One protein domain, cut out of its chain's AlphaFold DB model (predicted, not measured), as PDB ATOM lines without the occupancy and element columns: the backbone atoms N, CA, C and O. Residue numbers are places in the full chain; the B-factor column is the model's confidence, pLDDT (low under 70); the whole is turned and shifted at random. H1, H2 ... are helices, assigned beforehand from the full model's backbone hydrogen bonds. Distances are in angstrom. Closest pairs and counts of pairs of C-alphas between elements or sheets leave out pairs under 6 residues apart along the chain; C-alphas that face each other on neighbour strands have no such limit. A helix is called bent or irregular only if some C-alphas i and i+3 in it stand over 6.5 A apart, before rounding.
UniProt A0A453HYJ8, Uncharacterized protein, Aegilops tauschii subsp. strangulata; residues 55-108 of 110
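Overview. This is residues 55 to 108 of the 110 residues of an uncharacterized protein of Aegilops tauschii subsp. strangulata (UniProt A0A453HYJ8). A small three-helix body: H2 and a kinked H3 pack on each other at a steep angle to make the core, and H1 is an arm at one end of the long axis, set crosswise to both and only near them. After H2 the chain turns through a loop at the other end of that axis, where residues 84 to 89 stick out, and H3 then folds back over H2. The printed part has 54 residues, with three named helices in the order H1, H2, H3 and no named strand; the class is all helix. The whole is compact, with a radius of gyration of the C-alphas of 11.3 A, and only just elongated, spanning 33 by 22 by 18 A.

Arrangement. H1, residues 55 to 66, is joined by a tight link of 2 residues to H2, residues 69 to 85. These two are close but not clearly touching: their closest C-alphas, of Leu 65 and Val 71, are 6.4 A apart, and their lines are about perpendicular at 85 degrees. A tight link of 4 residues joins H2 to H3, residues 90 to 108. H2 and H3 touch, with the C-alphas of Thr 79 and Val 93 closest at 6.7 A. They run opposite ways at a steep tilt of 66 degrees. H3 has a kink of 64 degrees near residue 102. H1 and H3 are close but not clearly touching; their closest C-alphas, of Arg 62 and Lys 102, are 7.0 A apart, and their lines are about perpendicular at 84 degrees. In H1 every O i to N i+4 pair is within hydrogen-bond range, against 11 of 13 in H2 and 12 of 15 in H3.

Along the chain. H1 begins at C-alpha 55, at (-18.671, 16.715, 13.909), and measures 16.4 A from first to last C-alpha. H2 begins at C-alpha 69, at (-5.388, 32.216, 1.804), and measures 25.7 A; it is irregular, but only just, with C-alphas 70 and 73 7.0 A apart. H3 measures 23.0 A and ends at C-alpha 108, at (2.278, 27.192, 15.653); it is irregular, with C-alphas 99 and 102 7.4 A apart.

Size, cuts and confidence. The two C-alphas farthest apart, those of Ala 56 and Asp 87, are 33.4 A apart. Residues 84 to 89, of which 84 and 85 belong to H2, stand free. The printed part has no cut, and both links are tight. The mean pLDDT of the printed part is 91.6, and no printed residue is under 70.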
ATOM      1  N   LEU A  55     -19.191  16.823  15.273       90.62
ATOM      2  CA  LEU A  55     -18.671  16.715  13.909       90.62
ATOM      3  C   LEU A  55     -18.913  17.983  13.077       90.62
ATOM      4  O   LEU A  55     -18.008  18.428  12.380       90.62
ATOM      5  N   ALA A  56     -20.090  18.606  13.193       91.19
ATOM      6  CA  ALA A  56     -20.430  19.797  12.414       91.19
ATOM      7  C   ALA A  56     -19.504  20.974  12.755       91.19
ATOM      8  O   ALA A  56     -18.995  21.660  11.870       91.19
ATOM      9  N   LYS A  57     -19.198  21.156  14.047       91.50
ATOM     10  CA  LYS A  57     -18.204  22.143  14.487       91.50
ATOM     11  C   LYS A  57     -16.821  21.820  13.922       91.50
ATOM     12  O   LYS A  57     -16.135  22.715  13.434       91.50
ATOM     13  N   PHE A  58     -16.405  20.555  13.975       89.88
ATOM     14  CA  PHE A  58     -15.111  20.125  13.443       89.88
ATOM     15  C   PHE A  58     -14.979  20.408  11.939       89.88
ATOM     16  O   PHE A  58     -13.993  21.013  11.520       89.88
ATOM     17  N   GLN A  59     -15.988  20.034  11.151       91.19
ATOM     18  CA  GLN A  59     -16.034  20.271   9.708       91.19
ATOM     19  C   GLN A  59     -16.035  21.763   9.370       91.19
ATOM     20  O   GLN A  59     -15.287  22.176   8.489       91.19
ATOM     21  N   ALA A  60     -16.799  22.581  10.100       92.25
ATOM     22  CA  ALA A  60     -16.821  24.028   9.896       92.25
ATOM     23  C   ALA A  60     -15.441  24.664  10.137       92.25
ATOM     24  O   ALA A  60     -14.951  25.407   9.291       92.25
ATOM     25  N   HIS A  61     -14.772  24.323  11.247       90.88
ATOM     26  CA  HIS A  61     -13.416  24.818  11.518       90.88
ATOM     27  C   HIS A  61     -12.428  24.415  10.426       90.88
ATOM     28  O   HIS A  61     -11.649  25.240   9.958       90.88
ATOM     29  N   ARG A  62     -12.471  23.147  10.014       91.00
ATOM     30  CA  ARG A  62     -11.630  22.634   8.939       91.00
ATOM     31  C   ARG A  62     -11.863  23.408   7.643       91.00
ATOM     32  O   ARG A  62     -10.904  23.836   7.015       91.00
ATOM     33  N   TYR A  63     -13.119  23.602   7.258       93.31
ATOM     34  CA  TYR A  63     -13.467  24.313   6.035       93.31
ATOM     35  C   TYR A  63     -12.881  25.727   6.019       93.31
ATOM     36  O   TYR A  63     -12.261  26.109   5.032       93.31
ATOM     37  N   VAL A  64     -13.005  26.468   7.125       93.56
ATOM     38  CA  VAL A  64     -12.437  27.819   7.241       93.56
ATOM     39  C   VAL A  64     -10.921  27.809   7.026       93.56
ATOM     40  O   VAL A  64     -10.431  28.603   6.233       93.56
ATOM     41  N   LEU A  65     -10.189  26.887   7.663       92.38
ATOM     42  CA  LEU A  65      -8.729  26.801   7.510       92.38
ATOM     43  C   LEU A  65      -8.314  26.491   6.065       92.38
ATOM     44  O   LEU A  65      -7.425  27.140   5.531       92.38
ATOM     45  N   PHE A  66      -8.978  25.532   5.414       90.69
ATOM     46  CA  PHE A  66      -8.647  25.111   4.046       90.69
ATOM     47  C   PHE A  66      -9.035  26.131   2.968       90.69
ATOM     48  O   PHE A  66      -8.506  26.064   1.862       90.69
ATOM     49  N   ASN A  67      -9.938  27.067   3.269       93.31
ATOM     50  CA  ASN A  67     -10.386  28.097   2.326       93.31
ATOM     51  C   ASN A  67      -9.835  29.495   2.657       93.31
ATOM     52  O   ASN A  67     -10.258  30.476   2.048       93.31
ATOM     53  N   CYS A  68      -8.903  29.604   3.606       94.06
ATOM     54  CA  CYS A  68      -8.268  30.866   3.970       94.06
ATOM     55  C   CYS A  68      -6.882  30.975   3.323       94.06
ATOM     56  O   CYS A  68      -5.999  30.160   3.587       94.06
ATOM     57  N   SER A  69      -6.667  32.005   2.498       95.25
ATOM     58  CA  SER A  69      -5.388  32.216   1.804       95.25
ATOM     59  C   SER A  69      -4.218  32.446   2.754       95.25
ATOM     60  O   SER A  69      -3.099  32.028   2.455       95.25
ATOM     61  N   ASP A  70      -4.478  33.070   3.900       94.31
ATOM     62  CA  ASP A  70      -3.456  33.422   4.890       94.31
ATOM     63  C   ASP A  70      -2.892  32.181   5.597       94.31
ATOM     64  O   ASP A  70      -1.799  32.216   6.153       94.31
ATOM     65  N   VAL A  71      -3.606  31.051   5.515       93.56
ATOM     66  CA  VAL A  71      -3.201  29.757   6.082       93.56
ATOM     67  C   VAL A  71      -2.306  28.967   5.108       93.56
ATOM     68  O   VAL A  71      -1.613  28.034   5.508       93.56
ATOM     69  N   ASN A  72      -2.224  29.366   3.834       93.38
ATOM     70  CA  ASN A  72      -1.399  28.687   2.825       93.38
ATOM     71  C   ASN A  72       0.085  28.517   3.196       93.38
ATOM     72  O   ASN A  72       0.630  27.445   2.913       93.38
ATOM     73  N   PRO A  73       0.771  29.503   3.810       94.69
ATOM     74  CA  PRO A  73       2.151  29.323   4.263       94.69
ATOM     75  C   PRO A  73       2.284  28.195   5.291       94.69
ATOM     76  O   PRO A  73       3.224  27.408   5.227       94.69
ATOM     77  N   PHE A  74       1.301  28.058   6.181       94.81
ATOM     78  CA  PHE A  74       1.269  27.017   7.202       94.81
ATOM     79  C   PHE A  74       1.005  25.637   6.606       94.81
ATOM     80  O   PHE A  74       1.610  24.659   7.039       94.81
ATOM     81  N   PHE A  75       0.154  25.543   5.578       93.62
ATOM     82  CA  PHE A  75      -0.016  24.291   4.841       93.62
ATOM     83  C   PHE A  75       1.303  23.814   4.232       93.62
ATOM     84  O   PHE A  75       1.619  22.631   4.336       93.62
ATOM     85  N   ARG A  76       2.081  24.723   3.634       93.69
ATOM     86  CA  ARG A  76       3.399  24.390   3.075       93.69
ATOM     87  C   ARG A  76       4.358  23.935   4.169       93.69
ATOM     88  O   ARG A  76       4.901  22.848   4.050       93.69
ATOM     89  N   ALA A  77       4.464  24.692   5.260       94.75
ATOM     90  CA  ALA A  77       5.337  24.352   6.382       94.75
ATOM     91  C   ALA A  77       5.039  22.960   6.970       94.75
ATOM     92  O   ALA A  77       5.955  22.170   7.171       94.75
ATOM     93  N   HIS A  78       3.764  22.618   7.171       94.31
ATOM     94  CA  HIS A  78       3.380  21.294   7.664       94.31
ATOM     95  C   HIS A  78       3.670  20.178   6.646       94.31
ATOM     96  O   HIS A  78       4.104  19.091   7.017       94.31
ATOM     97  N   THR A  79       3.455  20.432   5.352       93.38
ATOM     98  CA  THR A  79       3.822  19.484   4.286       93.38
ATOM     99  C   THR A  79       5.333  19.248   4.230       93.38
ATOM    100  O   THR A  79       5.771  18.101   4.110       93.38
ATOM    101  N   ASP A  80       6.125  20.308   4.366       93.31
ATOM    102  CA  ASP A  80       7.584  20.237   4.404       93.31
ATOM    103  C   ASP A  80       8.054  19.452   5.642       93.31
ATOM    104  O   ASP A  80       8.920  18.590   5.528       93.31
ATOM    105  N   GLU A  81       7.424  19.646   6.806       93.06
ATOM    106  CA  GLU A  81       7.710  18.872   8.023       93.06
ATOM    107  C   GLU A  81       7.440  17.373   7.814       93.06
ATOM    108  O   GLU A  81       8.341  16.556   8.014       93.06
ATOM    109  N   ILE A  82       6.259  17.006   7.297       92.38
ATOM    110  CA  ILE A  82       5.896  15.602   7.019       92.38
ATOM    111  C   ILE A  82       6.901  14.937   6.071       92.38
ATOM    112  O   ILE A  82       7.314  13.799   6.303       92.38
ATOM    113  N   THR A  83       7.260  15.627   4.986       90.62
ATOM    114  CA  THR A  83       8.149  15.092   3.942       90.62
ATOM    115  C   THR A  83       9.621  15.105   4.353       90.62
ATOM    116  O   THR A  83      10.403  14.297   3.855       90.62
ATOM    117  N   SER A  84      10.010  15.972   5.292       88.06
ATOM    118  CA  SER A  84      11.363  15.986   5.856       88.06
ATOM    119  C   SER A  84      11.604  14.839   6.840       88.06
ATOM    120  O   SER A  84      12.699  14.277   6.872       88.06
ATOM    121  N   GLU A  85      10.586  14.450   7.616       85.06
ATOM    122  CA  GLU A  85      10.699  13.339   8.562       85.06
ATOM    123  C   GLU A  85      10.715  11.978   7.861       85.06
ATOM    124  O   GLU A  85      11.309  11.018   8.365       85.06
ATOM    125  N   ARG A  86      10.006  11.857   6.733       80.38
ATOM    126  CA  ARG A  86       9.816  10.602   6.003       80.38
ATOM    127  C   ARG A  86       9.639  10.876   4.514       80.38
ATOM    128  O   ARG A  86       8.901  11.776   4.135       80.38
ATOM    129  N   ASP A  87      10.213  10.021   3.673       82.38
ATOM    130  CA  ASP A  87       9.860  10.003   2.252       82.38
ATOM    131  C   ASP A  87       8.478   9.345   2.095       82.38
ATOM    132  O   ASP A  87       8.330   8.127   2.243       82.38
ATOM    133  N   VAL A  88       7.437  10.164   1.911       87.19
ATOM    134  CA  VAL A  88       6.038   9.717   1.863       87.19
ATOM    135  C   VAL A  88       5.376  10.136   0.553       87.19
ATOM    136  O   VAL A  88       5.571  11.240   0.055       87.19
ATOM    137  N   SER A  89       4.527   9.262   0.008       90.00
ATOM    138  CA  SER A  89       3.735   9.560  -1.185       90.00
ATOM    139  C   SER A  89       2.766  10.731  -0.979       90.00
ATOM    140  O   SER A  89       2.204  10.905   0.105       90.00
ATOM    141  N   SER A  90       2.486  11.466  -2.062       89.12
ATOM    142  CA  SER A  90       1.575  12.625  -2.071       89.12
ATOM    143  C   SER A  90       0.221  12.339  -1.410       89.12
ATOM    144  O   SER A  90      -0.222  13.101  -0.562       89.12
ATOM    145  N   ASN A  91      -0.404  11.194  -1.713       91.75
ATOM    146  CA  ASN A  91      -1.708  10.829  -1.138       91.75
ATOM    147  C   ASN A  91      -1.661  10.688   0.391       91.75
ATOM    148  O   ASN A  91      -2.628  10.990   1.090       91.75
ATOM    149  N   THR A  92      -0.541  10.201   0.923       92.31
ATOM    150  CA  THR A  92      -0.377  10.037   2.370       92.31
ATOM    151  C   THR A  92      -0.132  11.386   3.030       92.31
ATOM    152  O   THR A  92      -0.690  11.646   4.092       92.31
ATOM    153  N   VAL A  93       0.648  12.261   2.387       92.44
ATOM    154  CA  VAL A  93       0.840  13.647   2.832       92.44
ATOM    155  C   VAL A  93      -0.503  14.366   2.895       92.44
ATOM    156  O   VAL A  93      -0.828  14.929   3.931       92.44
ATOM    157  N   GLU A  94      -1.328  14.273   1.851       92.19
ATOM    158  CA  GLU A  94      -2.669  14.869   1.829       92.19
ATOM    159  C   GLU A  94      -3.566  14.335   2.949       92.19
ATOM    160  O   GLU A  94      -4.261  15.114   3.597       92.19
ATOM    161  N   SER A  95      -3.521  13.031   3.230       92.94
ATOM    162  CA  SER A  95      -4.268  12.421   4.336       92.94
ATOM    163  C   SER A  95      -3.795  12.930   5.706       92.94
ATOM    164  O   SER A  95      -4.598  13.346   6.543       92.94
ATOM    165  N   ILE A  96      -2.479  13.007   5.927       93.00
ATOM    166  CA  ILE A  96      -1.908  13.533   7.176       93.00
ATOM    167  C   ILE A  96      -2.220  15.025   7.328       93.00
ATOM    168  O   ILE A  96      -2.621  15.464   8.408       93.00
ATOM    169  N   GLN A  97      -2.090  15.800   6.252       92.06
ATOM    170  CA  GLN A  97      -2.502  17.200   6.187       92.06
ATOM    171  C   GLN A  97      -3.988  17.320   6.534       92.06
ATOM    172  O   GLN A  97      -4.396  18.180   7.310       92.06
ATOM    173  N   HIS A  98      -4.817  16.432   5.994       90.88
ATOM    174  CA  HIS A  98      -6.245  16.447   6.225       90.88
ATOM    175  C   HIS A  98      -6.586  16.177   7.699       90.88
ATOM    176  O   HIS A  98      -7.472  16.841   8.245       90.88
ATOM    177  N   ASP A  99      -5.885  15.264   8.358       90.62
ATOM    178  CA  ASP A  99      -6.260  14.806   9.695       90.62
ATOM    179  C   ASP A  99      -5.569  15.577  10.824       90.62
ATOM    180  O   ASP A  99      -6.206  15.876  11.836       90.62
ATOM    181  N   LYS A 100      -4.292  15.936  10.659       92.31
ATOM    182  CA  LYS A 100      -3.458  16.493  11.739       92.31
ATOM    183  C   LYS A 100      -3.238  17.997  11.664       92.31
ATOM    184  O   LYS A 100      -2.942  18.603  12.693       92.31
ATOM    185  N   PHE A 101      -3.430  18.613  10.494       93.06
ATOM    186  CA  PHE A 101      -3.091  20.026  10.292       93.06
ATOM    187  C   PHE A 101      -3.744  20.951  11.318       93.06
ATOM    188  O   PHE A 101      -3.101  21.858  11.822       93.06
ATOM    189  N   LYS A 102      -5.014  20.721  11.669       90.62
ATOM    190  CA  LYS A 102      -5.734  21.572  12.627       90.62
ATOM    191  C   LYS A 102      -5.042  21.637  13.991       90.62
ATOM    192  O   LYS A 102      -5.013  22.702  14.603       90.62
ATOM    193  N   ASP A 103      -4.566  20.502  14.492       91.44
ATOM    194  CA  ASP A 103      -3.936  20.439  15.810       91.44
ATOM    195  C   ASP A 103      -2.491  20.941  15.746       91.44
ATOM    196  O   ASP A 103      -2.063  21.658  16.647       91.44
ATOM    197  N   TRP A 104      -1.788  20.672  14.641       94.00
ATOM    198  CA  TRP A 104      -0.468  21.242  14.368       94.00
ATOM    199  C   TRP A 104      -0.501  22.774  14.251       94.00
ATOM    200  O   TRP A 104       0.307  23.461  14.872       94.00
ATOM    201  N   PHE A 105      -1.483  23.317  13.526       92.62
ATOM    202  CA  PHE A 105      -1.660  24.752  13.302       92.62
ATOM    203  C   PHE A 105      -1.862  25.500  14.620       92.62
ATOM    204  O   PHE A 105      -1.209  26.505  14.870       92.62
ATOM    205  N   LYS A 106      -2.678  24.955  15.532       90.94
ATOM    206  CA  LYS A 106      -2.870  25.531  16.874       90.94
ATOM    207  C   LYS A 106      -1.592  25.624  17.706       90.94
ATOM    208  O   LYS A 106      -1.533  26.461  18.597       90.94
ATOM    209  N   ALA A 107      -0.624  24.738  17.482       91.25
ATOM    210  CA  ALA A 107       0.647  24.770  18.198       91.25
ATOM    211  C   ALA A 107       1.624  25.816  17.627       91.25
ATOM    212  O   ALA A 107       2.574  26.178  18.314       91.25
ATOM    213  N   HIS A 108       1.382  26.301  16.403       86.62
ATOM    214  CA  HIS A 108       2.278  27.192  15.653       86.62
ATOM    215  C   HIS A 108       1.711  28.605  15.413       86.62
ATOM    216  O   HIS A 108       2.445  29.475  14.957       86.62
TER     217      HIS A 108